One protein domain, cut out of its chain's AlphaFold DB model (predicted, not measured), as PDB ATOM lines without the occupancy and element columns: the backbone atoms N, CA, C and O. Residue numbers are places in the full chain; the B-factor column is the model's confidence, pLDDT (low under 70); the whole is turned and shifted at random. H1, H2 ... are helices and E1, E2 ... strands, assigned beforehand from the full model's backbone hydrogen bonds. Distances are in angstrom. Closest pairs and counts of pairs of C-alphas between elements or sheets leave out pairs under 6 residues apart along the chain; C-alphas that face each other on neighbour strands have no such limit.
ATOM      1  N   PHE A  29     152.334 171.142 166.458       90.31
ATOM      2  CA  PHE A  29     151.292 171.637 165.557       90.31
ATOM      3  C   PHE A  29     151.613 171.372 164.087       90.31
ATOM      4  O   PHE A  29     152.746 171.507 163.641       90.31
ATOM      5  N   ALA A  30     150.581 171.042 163.302       92.44
ATOM      6  CA  ALA A  30     150.723 170.614 161.907       92.44
ATOM      7  C   ALA A  30     151.496 171.599 161.008       92.44
ATOM      8  O   ALA A  30     152.236 171.170 160.130       92.44
ATOM      9  N   PHE A  31     151.372 172.910 161.247       91.19
ATOM     10  CA  PHE A  31     152.081 173.927 160.465       91.19
ATOM     11  C   PHE A  31     153.603 173.930 160.695       91.19
ATOM     12  O   PHE A  31     154.332 174.494 159.885       91.19
ATOM     13  N   ALA A  32     154.072 173.309 161.780       93.31
ATOM     14  CA  ALA A  32     155.478 173.177 162.145       93.31
ATOM     15  C   ALA A  32     155.955 171.714 162.055       93.31
ATOM     16  O   ALA A  32     156.868 171.296 162.770       93.31
ATOM     17  N   ALA A  33     155.323 170.911 161.190       95.19
ATOM     18  CA  ALA A  33     155.705 169.520 160.985       95.19
ATOM     19  C   ALA A  33     157.188 169.388 160.575       95.19
ATOM     20  O   ALA A  33     157.625 170.091 159.659       95.19
ATOM     21  N   PRO A  34     157.955 168.468 161.201       95.19
ATOM     22  CA  PRO A  34     159.324 168.155 160.794       95.19
ATOM     23  C   PRO A  34     159.406 167.794 159.310       95.19
ATOM     24  O   PRO A  34     158.613 166.982 158.829       95.19
ATOM     25  N   ILE A  35     160.384 168.339 158.596       95.12
ATOM     26  CA  ILE A  35     160.628 168.067 157.176       95.12
ATOM     27  C   ILE A  35     161.686 166.965 157.039       95.12
ATOM     28  O   ILE A  35     162.674 166.925 157.768       95.12
ATOM     29  N   SER A  36     161.487 166.053 156.089       96.19
ATOM     30  CA  SER A  36     162.474 165.041 155.693       96.19
ATOM     31  C   SER A  36     162.470 164.861 154.175       96.19
ATOM     32  O   SER A  36     161.574 165.346 153.491       96.19
ATOM     33  N   ALA A  37     163.445 164.142 153.621       96.69
ATOM     34  CA  ALA A  37     163.362 163.650 152.246       96.69
ATOM     35  C   ALA A  37     162.236 162.608 152.069       96.69
ATOM     36  O   ALA A  37     161.650 162.501 150.992       96.69
ATOM     37  N   LEU A  38     161.906 161.858 153.129       97.00
ATOM     38  CA  LEU A  38     160.805 160.895 153.150       97.00
ATOM     39  C   LEU A  38     159.668 161.430 154.024       97.00
ATOM     40  O   LEU A  38     159.749 161.377 155.252       97.00
ATOM     41  N   ASN A  39     158.604 161.906 153.377       97.00
ATOM     42  CA  ASN A  39     157.391 162.401 154.028       97.00
ATOM     43  C   ASN A  39     156.184 161.537 153.658       97.00
ATOM     44  O   ASN A  39     156.175 160.862 152.627       97.00
ATOM     45  N   TYR A  40     155.134 161.623 154.464       97.44
ATOM     46  CA  TYR A  40     153.812 161.110 154.117       97.44
ATOM     47  C   TYR A  40     152.756 162.192 154.329       97.44
ATOM     48  O   TYR A  40     152.921 163.070 155.173       97.44
ATOM     49  N   ALA A  41     151.658 162.091 153.587       97.38
ATOM     50  CA  ALA A  41     150.465 162.904 153.768       97.38
ATOM     51  C   ALA A  41     149.232 162.043 153.480       97.38
ATOM     52  O   ALA A  41     149.262 161.153 152.630       97.38
ATOM     53  N   PHE A  42     148.146 162.307 154.197       96.19
ATOM     54  CA  PHE A  42     146.847 161.665 153.960       96.19
ATOM     55  C   PHE A  42     145.681 162.655 154.030       96.19
ATOM     56  O   PHE A  42     144.553 162.296 153.692       96.19
ATOM     57  N   THR A  43     145.925 163.876 154.517       95.81
ATOM     58  CA  THR A  43     144.888 164.899 154.616       95.81
ATOM     59  C   THR A  43     144.627 165.489 153.225       95.81
ATOM     60  O   THR A  43     145.549 165.567 152.409       95.81
ATOM     61  N   PRO A  44     143.399 165.955 152.931       93.25
ATOM     62  CA  PRO A  44     143.111 166.632 151.665       93.25
ATOM     63  C   PRO A  44     143.968 167.885 151.427       93.25
ATOM     64  O   PRO A  44     144.211 168.244 150.281       93.25
ATOM     65  N   GLY A  45     144.414 168.543 152.505       91.69
ATOM     66  CA  GLY A  45     145.269 169.731 152.458       91.69
ATOM     67  C   GLY A  45     146.753 169.433 152.229       91.69
ATOM     68  O   GLY A  45     147.523 170.364 152.025       91.69
ATOM     69  N   GLY A  46     147.156 168.158 152.245       94.06
ATOM     70  CA  GLY A  46     148.555 167.771 152.080       94.06
ATOM     71  C   GLY A  46     149.419 168.049 153.311       94.06
ATOM     72  O   GLY A  46     150.627 168.208 153.161       94.06
ATOM     73  N   ASP A  47     148.828 168.097 154.511       96.62
ATOM     74  CA  ASP A  47     149.587 168.200 155.760       96.62
ATOM     75  C   ASP A  47     150.528 166.999 155.866       96.62
ATOM     76  O   ASP A  47     150.094 165.839 155.894       96.62
ATOM     77  N   ILE A  48     151.826 167.286 155.898       97.06
ATOM     78  CA  ILE A  48     152.857 166.261 155.963       97.06
ATOM     79  C   ILE A  48     153.122 165.855 157.407       97.06
ATOM     80  O   ILE A  48     153.034 166.670 158.320       97.06
ATOM     81  N   ASN A  49     153.518 164.600 157.605       97.56
ATOM     82  CA  ASN A  49     154.138 164.130 158.846       97.56
ATOM     83  C   ASN A  49     153.304 164.408 160.106       97.56
ATOM     84  O   ASN A  49     153.822 164.746 161.172       97.56
ATOM     85  N   VAL A  50     151.994 164.227 159.978       98.00
ATOM     86  CA  VAL A  50     151.025 164.330 161.066       98.00
ATOM     87  C   VAL A  50     150.265 163.026 161.232       98.00
ATOM     88  O   VAL A  50     150.032 162.296 160.273       98.00
ATOM     89  N   VAL A  51     149.789 162.772 162.444       98.19
ATOM     90  CA  VAL A  51     148.708 161.826 162.714       98.19
ATOM     91  C   VAL A  51     147.455 162.587 163.137       98.19
ATOM     92  O   VAL A  51     147.523 163.569 163.874       98.19
ATOM     93  N   GLN A  52     146.285 162.122 162.713       98.19
ATOM     94  CA  GLN A  52     145.008 162.577 163.248       98.19
ATOM     95  C   GLN A  52     144.671 161.759 164.489       98.19
ATOM     96  O   GLN A  52     144.321 160.586 164.383       98.19
ATOM     97  N   VAL A  53     144.740 162.383 165.661       98.44
ATOM     98  CA  VAL A  53     144.336 161.788 166.936       98.44
ATOM     99  C   VAL A  53     142.872 162.109 167.183       98.44
ATOM    100  O   VAL A  53     142.498 163.278 167.238       98.44
ATOM    101  N   ALA A  54     142.050 161.079 167.352       98.50
ATOM    102  CA  ALA A  54     140.617 161.191 167.582       98.50
ATOM    103  C   ALA A  54     140.240 160.637 168.960       98.50
ATOM    104  O   ALA A  54     140.687 159.557 169.347       98.50
ATOM    105  N   VAL A  55     139.375 161.359 169.671       98.75
ATOM    106  CA  VAL A  55     138.798 160.976 170.965       98.75
ATOM    107  C   VAL A  55     137.293 160.847 170.809       98.75
ATOM    108  O   VAL A  55     136.632 161.773 170.345       98.75
ATOM    109  N   ARG A  56     136.741 159.709 171.223       98.62
ATOM    110  CA  ARG A  56     135.297 159.474 171.330       98.62
ATOM    111  C   ARG A  56     134.899 159.237 172.787       98.62
ATOM    112  O   ARG A  56     135.723 158.720 173.550       98.62
ATOM    113  N   PRO A  57     133.646 159.524 173.171       98.50
ATOM    114  CA  PRO A  57     133.152 159.186 174.500       98.50
ATOM    115  C   PRO A  57     133.259 157.682 174.764       98.50
ATOM    116  O   PRO A  57     133.033 156.866 173.867       98.50
ATOM    117  N   GLY A  58     133.613 157.311 175.990       98.25
ATOM    118  CA  GLY A  58     133.613 155.940 176.490       98.25
ATOM    119  C   GLY A  58     132.201 155.369 176.643       98.25
ATOM    120  O   GLY A  58     131.211 156.002 176.298       98.25
ATOM    121  N   ALA A  59     132.098 154.140 177.151       97.00
ATOM    122  CA  ALA A  59     130.813 153.436 177.240       97.00
ATOM    123  C   ALA A  59     129.823 154.058 178.247       97.00
ATOM    124  O   ALA A  59     128.622 153.831 178.149       97.00
ATOM    125  N   ARG A  60     130.324 154.799 179.243       96.56
ATOM    126  CA  ARG A  60     129.532 155.446 180.299       96.56
ATOM    127  C   ARG A  60     130.321 156.577 180.955       96.56
ATOM    128  O   ARG A  60     131.545 156.621 180.833       96.56
ATOM    129  N   ALA A  61     129.635 157.444 181.697       96.88
ATOM    130  CA  ALA A  61     130.283 158.462 182.522       96.88
ATOM    131  C   ALA A  61     131.325 157.836 183.473       96.88
ATOM    132  O   ALA A  61     131.109 156.755 184.029       96.88
ATOM    133  N   GLY A  62     132.474 158.497 183.614       97.81
ATOM    134  CA  GLY A  62     133.630 158.021 184.376       97.81
ATOM    135  C   GLY A  62     134.484 156.961 183.668       97.81
ATOM    136  O   GLY A  62     135.580 156.669 184.135       97.81
ATOM    137  N   ALA A  63     134.039 156.387 182.543       98.44
ATOM    138  CA  ALA A  63     134.872 155.474 181.762       98.44
ATOM    139  C   ALA A  63     135.922 156.250 180.945       98.44
ATOM    140  O   ALA A  63     135.634 157.372 180.510       98.44
ATOM    141  N   PRO A  64     137.097 155.658 180.657       98.56
ATOM    142  CA  PRO A  64     138.056 156.263 179.741       98.56
ATOM    143  C   PRO A  64     137.423 156.566 178.381       98.56
ATOM    144  O   PRO A  64     136.626 155.771 177.868       98.56
ATOM    145  N   GLY A  65     137.787 157.700 177.780       98.44
ATOM    146  CA  GLY A  65     137.454 157.963 176.381       98.44
ATOM    147  C   GLY A  65     138.114 156.927 175.468       98.44
ATOM    148  O   GLY A  65     139.103 156.290 175.835       98.44
ATOM    149  N   ARG A  66     137.582 156.730 174.262       98.50
ATOM    150  CA  ARG A  66     138.220 155.890 173.238       98.50
ATOM    151  C   ARG A  66     139.117 156.767 172.381       98.50
ATOM    152  O   ARG A  66     138.607 157.608 171.644       98.50
ATOM    153  N   VAL A  67     140.428 156.569 172.479       98.50
ATOM    154  CA  VAL A  67     141.423 157.341 171.728       98.50
ATOM    155  C   VAL A  67     142.052 156.455 170.659       98.50
ATOM    156  O   VAL A  67     142.403 155.308 170.924       98.50
ATOM    157  N   SER A  68     142.184 156.988 169.453       98.50
ATOM    158  CA  SER A  68     142.814 156.334 168.304       98.50
ATOM    159  C   SER A  68     143.586 157.362 167.491       98.50
ATOM    160  O   SER A  68     143.299 158.555 167.599       98.50
ATOM    161  N   PHE A  69     144.501 156.924 166.633       98.31
ATOM    162  CA  PHE A  69     145.125 157.809 165.657       98.31
ATOM    163  C   PHE A  69     145.208 157.171 164.271       98.31
ATOM    164  O   PHE A  69     145.157 155.947 164.137       98.31
ATOM    165  N   TYR A  70     145.321 158.015 163.249       97.94
ATOM    166  CA  TYR A  70     145.518 157.618 161.859       97.94
ATOM    167  C   TYR A  70     146.611 158.484 161.204       97.94
ATOM    168  O   TYR A  70     146.627 159.684 161.462       97.94
ATOM    169  N   PRO A  71     147.483 157.925 160.347       97.44
ATOM    170  CA  PRO A  71     147.566 156.512 159.986       97.44
ATOM    171  C   PRO A  71     148.167 155.660 161.112       97.44
ATOM    172  O   PRO A  71     149.106 156.076 161.791       97.44
ATOM    173  N   ALA A  72     147.612 154.464 161.320       96.75
ATOM    174  CA  ALA A  72     148.062 153.552 162.368       96.75
ATOM    175  C   ALA A  72     149.454 152.988 162.041       96.75
ATOM    176  O   ALA A  72     149.681 152.450 160.953       96.75
ATOM    177  N   ASN A  73     150.384 153.121 162.983       95.81
ATOM    178  CA  ASN A  73     151.777 152.717 162.821       95.81
ATOM    179  C   ASN A  73     152.432 152.437 164.184       95.81
ATOM    180  O   ASN A  73     151.937 152.897 165.210       95.81
ATOM    181  N   ASP A  74     153.561 151.732 164.167       93.81
ATOM    182  CA  ASP A  74     154.282 151.321 165.382       93.81
ATOM    183  C   ASP A  74     155.303 152.367 165.874       93.81
ATOM    184  O   ASP A  74     155.896 152.211 166.939       93.81
ATOM    185  N   ALA A  75     155.522 153.443 165.112       95.44
ATOM    186  CA  ALA A  75     156.465 154.505 165.463       95.44
ATOM    187  C   ALA A  75     155.859 155.551 166.420       95.44
ATOM    188  O   ALA A  75     156.602 156.300 167.055       95.44
ATOM    189  N   VAL A  76     154.527 155.592 166.557       97.06
ATOM    190  CA  VAL A  76     153.796 156.508 167.445       97.06
ATOM    191  C   VAL A  76     153.196 155.761 168.632       97.06
ATOM    192  O   VAL A  76     152.441 154.804 168.483       97.06
ATOM    193  N   THR A  77     153.476 156.248 169.842       97.69
ATOM    194  CA  THR A  77     152.870 155.752 171.084       97.69
ATOM    195  C   THR A  77     151.780 156.704 171.552       97.69
ATOM    196  O   THR A  77     152.053 157.846 171.923       97.69
ATOM    197  N   LEU A  78     150.542 156.220 171.612       98.00
ATOM    198  CA  LEU A  78     149.396 156.982 172.099       98.00
ATOM    199  C   LEU A  78     149.074 156.616 173.554       98.00
ATOM    200  O   LEU A  78     148.853 155.452 173.881       98.00
ATOM    201  N   VAL A  79     149.008 157.616 174.431       98.50
ATOM    202  CA  VAL A  79     148.697 157.455 175.855       98.50
ATOM    203  C   VAL A  79     147.383 158.141 176.186       98.50
ATOM    204  O   VAL A  79     147.257 159.360 176.111       98.50
ATOM    205  N   ASN A  80     146.412 157.336 176.605       98.56
ATOM    206  CA  ASN A  80     145.082 157.795 176.963       98.56
ATOM    207  C   ASN A  80     144.976 158.080 178.470       98.56
ATOM    208  O   ASN A  80     145.095 157.173 179.291       98.56
ATOM    209  N   ARG A  81     144.725 159.340 178.819       98.69
ATOM    210  CA  ARG A  81     144.401 159.838 180.166       98.69
ATOM    211  C   ARG A  81     143.069 160.593 180.169       98.69
ATOM    212  O   ARG A  81     142.866 161.511 180.961       98.69
ATOM    213  N   THR A  82     142.186 160.254 179.235       98.75
ATOM    214  CA  THR A  82     140.879 160.897 179.096       98.75
ATOM    215  C   THR A  82     139.831 160.212 179.960       98.75
ATOM    216  O   THR A  82     139.925 159.017 180.239       98.75
ATOM    217  N   THR A  83     138.793 160.956 180.328       98.69
ATOM    218  CA  THR A  83     137.603 160.436 181.010       98.69
ATOM    219  C   THR A  83     136.344 160.924 180.302       98.69
ATOM    220  O   THR A  83     136.314 162.010 179.736       98.69
ATOM    221  N   THR A  84     135.285 160.124 180.317       98.75
ATOM    222  CA  THR A  84     133.978 160.514 179.777       98.75
ATOM    223  C   THR A  84     133.181 161.254 180.845       98.75
ATOM    224  O   THR A  84     132.971 160.706 181.928       98.75
ATOM    225  N   GLY A  85     132.720 162.466 180.551       98.00
ATOM    226  CA  GLY A  85     132.028 163.336 181.506       98.00
ATOM    227  C   GLY A  85     130.863 164.110 180.895       98.00
ATOM    228  O   GLY A  85     130.246 163.665 179.926       98.00
ATOM    229  N   SER A  86     130.531 165.249 181.499       97.00
ATOM    230  CA  SER A  86     129.432 166.127 181.073       97.00
ATOM    231  C   SER A  86     129.840 167.149 180.014       97.00
ATOM    232  O   SER A  86     128.992 167.615 179.260       97.00
ATOM    233  N   ASP A  87     131.122 167.491 179.952       97.38
ATOM    234  CA  ASP A  87     131.700 168.527 179.105       97.38
ATOM    235  C   ASP A  87     132.936 168.012 178.352       97.38
ATOM    236  O   ASP A  87     133.483 166.948 178.651       97.38
ATOM    237  N   THR A  88     133.349 168.753 177.324       98.25
ATOM    238  CA  THR A  88     134.518 168.412 176.508       98.25
ATOM    239  C   THR A  88     135.616 169.439 176.737       98.25
ATOM    240  O   THR A  88     135.519 170.573 176.277       98.25
ATOM    241  N   ALA A  89     136.684 169.007 177.396       98.19
ATOM    242  CA  ALA A  89     137.900 169.766 177.639       98.19
ATOM    243  C   ALA A  89     139.087 168.809 177.493       98.19
ATOM    244  O   ALA A  89     139.442 168.096 178.431       98.19
ATOM    245  N   LEU A  90     139.649 168.742 176.285       98.25
ATOM    246  CA  LEU A  90     140.713 167.805 175.926       98.25
ATOM    247  C   LEU A  90     142.017 168.541 175.636       98.25
ATOM    248  O   LEU A  90     142.024 169.561 174.947       98.25
ATOM    249  N   THR A  91     143.117 167.950 176.086       97.56
ATOM    250  CA  THR A  91     144.480 168.404 175.804       97.56
ATOM    251  C   THR A  91     145.229 167.308 175.058       97.56
ATOM    252  O   THR A  91     145.145 166.135 175.428       97.56
ATOM    253  N   TYR A  92     145.966 167.698 174.019       97.06
ATOM    254  CA  TYR A  92     146.783 166.820 173.187       97.06
ATOM    255  C   TYR A  92     148.227 167.302 173.281       97.06
ATOM    256  O   TYR A  92     148.537 168.403 172.836       97.06
ATOM    257  N   GLU A  93     149.099 166.498 173.877       95.44
ATOM    258  CA  GLU A  93     150.499 166.853 174.104       95.44
ATOM    259  C   GLU A  93     151.424 165.856 173.420       95.44
ATOM    260  O   GLU A  93     151.307 164.645 173.618       95.44
ATOM    261  N   ARG A  94     152.405 166.373 172.684       95.19
ATOM    262  CA  ARG A  94     153.580 165.628 172.237       95.19
ATOM    263  C   ARG A  94     154.805 166.387 172.720       95.19
ATOM    264  O   ARG A  94     154.911 167.584 172.484       95.19
ATOM    265  N   ARG A  95     155.711 165.715 173.429       90.69
ATOM    266  CA  ARG A  95     156.967 166.361 173.827       90.69
ATOM    267  C   ARG A  95     157.879 166.503 172.601       90.69
ATOM    268  O   ARG A  95     157.924 165.542 171.824       90.69
ATOM    269  N   PRO A  96     158.616 167.619 172.475       88.31
ATOM    270  CA  PRO A  96     159.658 167.788 171.472       88.31
ATOM    271  C   PRO A  96     160.579 166.574 171.356       88.31
ATOM    272  O   PRO A  96     160.950 165.988 172.381       88.31
ATOM    273  N   GLY A  97     160.906 166.169 170.129       89.88
ATOM    274  CA  GLY A  97     161.780 165.013 169.872       89.88
ATOM    275  C   GLY A  97     161.226 163.671 170.370       89.88
ATOM    276  O   GLY A  97     161.978 162.759 170.713       89.88
ATOM    277  N   SER A  98     159.902 163.553 170.511       94.06
ATOM    278  CA  SER A  98     159.248 162.303 170.900       94.06
ATOM    279  C   SER A  98     158.048 161.995 170.018       94.06
ATOM    280  O   SER A  98     157.320 162.895 169.608       94.06
ATOM    281  N   ASN A  99     157.764 160.707 169.833       95.94
ATOM    282  CA  ASN A  99     156.528 160.217 169.216       95.94
ATOM    283  C   ASN A  99     155.525 159.682 170.244       95.94
ATOM    284  O   ASN A  99     154.709 158.808 169.950       95.94
ATOM    285  N   ARG A 100     155.585 160.193 171.480       97.31
ATOM    286  CA  ARG A 100     154.663 159.819 172.554       97.31
ATOM    287  C   ARG A 100     153.608 160.903 172.739       97.31
ATOM    288  O   ARG A 100     153.870 161.918 173.382       97.31
ATOM    289  N   ILE A 101     152.411 160.650 172.226       97.94
ATOM    290  CA  ILE A 101     151.276 161.570 172.301       97.94
ATOM    291  C   ILE A 101     150.435 161.229 173.530       97.94
ATOM    292  O   ILE A 101     149.964 160.102 173.675       97.94
ATOM    293  N   VAL A 102     150.231 162.193 174.423       98.38
ATOM    294  CA  VAL A 102     149.348 162.068 175.586       98.38
ATOM    295  C   VAL A 102     148.071 162.838 175.312       98.38
ATOM    296  O   VAL A 102     148.115 164.028 175.012       98.38
ATOM    297  N   VAL A 103     146.933 162.174 175.473       98.50
ATOM    298  CA  VAL A 103     145.626 162.825 175.420       98.50
ATOM    299  C   VAL A 103     145.002 162.776 176.804       98.50
ATOM    300  O   VAL A 103     144.842 161.692 177.363       98.50
ATOM    301  N   SER A 104     144.669 163.936 177.359       98.62
ATOM    302  CA  SER A 104     144.157 164.082 178.728       98.62
ATOM    303  C   SER A 104     142.877 164.917 178.759       98.62
ATOM    304  O   SER A 104     142.569 165.618 177.795       98.62
ATOM    305  N   GLY A 105     142.150 164.859 179.876       98.44
ATOM    306  CA  GLY A 105     140.966 165.685 180.123       98.44
ATOM    307  C   GLY A 105     139.646 164.935 179.944       98.44
ATOM    308  O   GLY A 105     139.594 163.709 180.072       98.44
ATOM    309  N   THR A 106     138.576 165.673 179.665       98.62
ATOM    310  CA  THR A 106     137.202 165.153 179.644       98.62
ATOM    311  C   THR A 106     136.612 165.214 178.237       98.62
ATOM    312  O   THR A 106     136.810 166.188 177.518       98.62
ATOM    313  N   ILE A 107     135.873 164.180 177.837       98.69
ATOM    314  CA  ILE A 107     135.032 164.166 176.632       98.69
ATOM    315  C   ILE A 107     133.564 163.997 177.048       98.69
ATOM    316  O   ILE A 107     133.246 163.075 177.804       98.69
ATOM    317  N   ALA A 108     132.661 164.862 176.574       98.50
ATOM    318  CA  ALA A 108     131.253 164.790 176.968       98.50
ATOM    319  C   ALA A 108     130.602 163.499 176.449       98.50
ATOM    320  O   ALA A 108     130.843 163.100 175.314       98.50
ATOM    321  N   ALA A 109     129.730 162.861 177.232       97.81
ATOM    322  CA  ALA A 109     129.116 161.574 176.877       97.81
ATOM    323  C   ALA A 109     128.339 161.583 175.543       97.81
ATOM    324  O   ALA A 109     128.236 160.547 174.895       97.81
ATOM    325  N   GLN A 110     127.807 162.745 175.149       94.88
ATOM    326  CA  GLN A 110     127.052 162.954 173.905       94.88
ATOM    327  C   GLN A 110     127.870 163.680 172.825       94.88
ATOM    328  O   GLN A 110     127.314 164.118 171.823       94.88
ATOM    329  N   ALA A 111     129.178 163.870 173.033       96.62
ATOM    330  CA  ALA A 111     130.018 164.526 172.044       96.62
ATOM    331  C   ALA A 111     130.293 163.611 170.846       96.62
ATOM    332  O   ALA A 111     130.572 162.418 170.989       96.62
ATOM    333  N   GLU A 112     130.322 164.226 169.669       96.62
ATOM    334  CA  GLU A 112     130.963 163.647 168.495       96.62
ATOM    335  C   GLU A 112     132.475 163.477 168.710       96.62
ATOM    336  O   GLU A 112     133.067 163.974 169.676       96.62
ATOM    337  N   ALA A 113     133.127 162.766 167.789       96.44
ATOM    338  CA  ALA A 113     134.570 162.564 167.852       96.44
ATOM    339  C   ALA A 113     135.333 163.903 167.805       96.44
ATOM    340  O   ALA A 113     135.229 164.653 166.835       96.44
ATOM    341  N   ASN A 114     136.171 164.174 168.808       98.12
ATOM    342  CA  ASN A 114     137.080 165.319 168.797       98.12
ATOM    343  C   ASN A 114     138.423 164.904 168.194       98.12
ATOM    344  O   ASN A 114     139.059 163.973 168.692       98.12
ATOM    345  N   SER A 115     138.844 165.578 167.124       97.00
ATOM    346  CA  SER A 115     140.081 165.250 166.413       97.00
ATOM    347  C   SER A 115     141.065 166.416 166.371       97.00
ATOM    348  O   SER A 115     140.662 167.580 166.283       97.00
ATOM    349  N   ARG A 116     142.362 166.098 166.386       96.94
ATOM    350  CA  ARG A 116     143.472 167.035 166.160       96.94
ATOM    351  C   ARG A 116     144.553 166.387 165.303       96.94
ATOM    352  O   ARG A 116     144.812 165.196 165.452       96.94
ATOM    353  N   LEU A 117     145.172 167.178 164.430       97.75
ATOM    354  CA  LEU A 117     146.419 166.799 163.772       97.75
ATOM    355  C   LEU A 117     147.571 167.093 164.729       97.75
ATOM    356  O   LEU A 117     147.654 168.199 165.260       97.75
ATOM    357  N   ILE A 118     148.420 166.098 164.948       97.62
ATOM    358  CA  ILE A 118     149.610 166.183 165.788       97.62
ATOM    359  C   ILE A 118     150.781 165.711 164.942       97.62
ATOM    360  O   ILE A 118     150.692 164.668 164.295       97.62
ATOM    361  N   THR A 119     151.863 166.474 164.924       97.38
ATOM    362  CA  THR A 119     153.077 166.120 164.180       97.38
ATOM    363  C   THR A 119     153.736 164.861 164.737       97.38
ATOM    364  O   THR A 119     153.469 164.443 165.866       97.38
ATOM    365  N   VAL A 120     154.630 164.264 163.955       97.19
ATOM    366  CA  VAL A 120     155.521 163.186 164.395       97.19
ATOM    367  C   VAL A 120     156.969 163.638 164.279       97.19
ATOM    368  O   VAL A 120     157.338 164.304 163.316       97.19
ATOM    369  N   ASP A 121     157.788 163.248 165.244       95.62
ATOM    370  CA  ASP A 121     159.238 163.325 165.160       95.62
ATOM    371  C   ASP A 121     159.790 162.208 164.257       95.62
ATOM    372  O   ASP A 121     159.171 161.148 164.110       95.62
ATOM    373  N   GLN A 122     160.957 162.437 163.649       94.31
ATOM    374  CA  GLN A 122     161.635 161.482 162.758       94.31
ATOM    375  C   GLN A 122     160.688 160.832 161.720       94.31
ATOM    376  O   GLN A 122     160.512 159.607 161.706       94.31
ATOM    377  N   PRO A 123     160.071 161.618 160.817       95.88
ATOM    378  CA  PRO A 123     159.001 161.147 159.933       95.88
ATOM    379  C   PRO A 123     159.387 159.965 159.038       95.88
ATOM    380  O   PRO A 123     158.529 159.143 158.712       95.88
ATOM    381  N   SER A 124     160.671 159.800 158.705       95.75
ATOM    382  CA  SER A 124     161.158 158.640 157.950       95.75
ATOM    383  C   SER A 124     160.869 157.307 158.654       95.75
ATOM    384  O   SER A 124     160.578 156.322 157.978       95.75
ATOM    385  N   LEU A 125     160.874 157.261 159.995       94.25
ATOM    386  CA  LEU A 125     160.489 156.059 160.748       94.25
ATOM    387  C   LEU A 125     159.008 155.724 160.556       94.25
ATOM    388  O   LEU A 125     158.651 154.555 160.398       94.25
ATOM    389  N   VAL A 126     158.152 156.747 160.518       97.00
ATOM    390  CA  VAL A 126     156.719 156.570 160.270       97.00
ATOM    391  C   VAL A 126     156.480 156.096 158.842       97.00
ATOM    392  O   VAL A 126     155.768 155.115 158.648       97.00
ATOM    393  N   VAL A 127     157.133 156.706 157.846       97.56
ATOM    394  CA  VAL A 127     157.086 156.238 156.447       97.56
ATOM    395  C   VAL A 127     157.486 154.764 156.355       97.56
ATOM    396  O   VAL A 127     156.797 153.978 155.706       97.56
ATOM    397  N   GLY A 128     158.551 154.370 157.055       96.38
ATOM    398  CA  GLY A 128     158.995 152.983 157.152       96.38
ATOM    399  C   GLY A 128     157.938 152.029 157.688       96.38
ATOM    400  O   GLY A 128     157.662 150.999 157.072       96.38
ATOM    401  N   ALA A 129     157.326 152.385 158.818       95.94
ATOM    402  CA  ALA A 129     156.267 151.591 159.432       95.94
ATOM    403  C   ALA A 129     155.039 151.473 158.514       95.94
ATOM    404  O   ALA A 129     154.500 150.380 158.341       95.94
ATOM    405  N   LEU A 130     154.635 152.568 157.862       97.06
ATOM    406  CA  LEU A 130     153.521 152.575 156.910       97.06
ATOM    407  C   LEU A 130     153.811 151.705 155.685       97.06
ATOM    408  O   LEU A 130     152.963 150.905 155.287       97.06
ATOM    409  N   LEU A 131     155.014 151.807 155.117       96.44
ATOM    410  CA  LEU A 131     155.441 150.970 153.999       96.44
ATOM    411  C   LEU A 131     155.460 149.493 154.398       96.44
ATOM    412  O   LEU A 131     154.937 148.651 153.671       96.44
ATOM    413  N   GLN A 132     156.001 149.166 155.572       95.00
ATOM    414  CA  GLN A 132     156.017 147.794 156.072       95.00
ATOM    415  C   GLN A 132     154.599 147.243 156.285       95.00
ATOM    416  O   GLN A 132     154.331 146.094 155.927       95.00
ATOM    417  N   HIS A 133     153.679 148.046 156.825       94.94
ATOM    418  CA  HIS A 133     152.267 147.679 156.953       94.94
ATOM    419  C   HIS A 133     151.612 147.432 155.592       94.94
ATOM    420  O   HIS A 133     150.948 146.410 155.424       94.94
ATOM    421  N   ALA A 134     151.845 148.307 154.611       95.75
ATOM    422  CA  ALA A 134     151.317 148.142 153.262       95.75
ATOM    423  C   ALA A 134     151.840 146.856 152.601       95.75
ATOM    424  O   ALA A 134     151.053 146.054 152.104       95.75
ATOM    425  N   LEU A 135     153.152 146.603 152.665       96.31
ATOM    426  CA  LEU A 135     153.758 145.378 152.133       96.31
ATOM    427  C   LEU A 135     153.109 144.123 152.739       96.31
ATOM    428  O   LEU A 135     152.646 143.254 152.000       96.31
ATOM    429  N   ARG A 136     152.984 144.065 154.072       95.00
ATOM    430  CA  ARG A 136     152.345 142.939 154.775       95.00
ATOM    431  C   ARG A 136     150.875 142.768 154.397       95.00
ATOM    432  O   ARG A 136     150.443 141.637 154.187       95.00
ATOM    433  N   ALA A 137     150.119 143.861 154.275       95.75
ATOM    434  CA  ALA A 137     148.712 143.826 153.866       95.75
ATOM    435  C   ALA A 137     148.525 143.241 152.455       95.75
ATOM    436  O   ALA A 137     147.502 142.620 152.174       95.75
ATOM    437  N   HIS A 138     149.535 143.376 151.594       97.00
ATOM    438  CA  HIS A 138     149.578 142.774 150.261       97.00
ATOM    439  C   HIS A 138     150.279 141.403 150.215       97.00
ATOM    440  O   HIS A 138     150.563 140.893 149.132       97.00
ATOM    441  N   GLY A 139     150.571 140.787 151.366       96.94
ATOM    442  CA  GLY A 139     151.233 139.479 151.442       96.94
ATOM    443  C   GLY A 139     152.711 139.499 151.034       96.94
ATOM    444  O   GLY A 139     153.299 138.448 150.777       96.94
TER     445      GLY A 139
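What this domain is: This is residues 29 to 139 of the 141 residues of the protein "D-alanyl-D-alanine carboxypeptidase/D-alanyl-D-alanine-endopeptidase" of Escherichia coli (UniProt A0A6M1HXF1). A small sandwich of two three-stranded sheets, E3 E5 E4 and E2 E1 E6, lies face to face, with helix H1 at one end and on neither sheet; residues 134 to 139 stick out. The first stretch, residues 29 to 49, has no named element and loops past the beginning of H1. The printed part has 111 residues, running E1 E2 E3 E4 E5 E6 H1, and its class is mixed; E3 and E5 are parallel, the other neighbour strands antiparallel. It is compact, with a radius of gyration of the C-alphas of 14.9 A and spans of 44 by 34 by 25 A.

How they stand to each other: Inner strand E5, residues 100 to 108, bends by 58 degrees at residue 105. It is parallel to E3, residues 77 to 85, with N 79 and O 101 2.8 A apart. It forms a hairpin with E4, residues 89 to 94, where N 91 and O 104 are 2.9 A apart. In the facing sheet, E1, residues 50 to 56, forms a hairpin with E2, residues 66 to 70, with N 54 and O 68 2.8 A apart. E1 is antiparallel to E6, residues 114 to 119, with N 53 and O 116 2.8 A apart. The sheets' strands stand at 26 degrees; the closest C-alphas of E2 and E3 are Val 67 and Asn 80, 6.4 A apart. H1, residues 123 to 137, is apart from E1, for instance; every O i to N i+4 pair in it is within hydrogen-bond range.

Where its parts are: E1 begins at C-alpha 50, (151.025, 164.330, 161.066). E3 is 24.5 A long and E5 24.3 A. H1, 21.0 A long, ends at C-alpha 137, (148.712, 143.826, 153.866).

The domain as a whole: The C-alphas of Ser 86 and Gly 139 are farthest apart, 45.4 A. The printed part has no cut, no link is long, and no printed residue is under 70 in pLDDT.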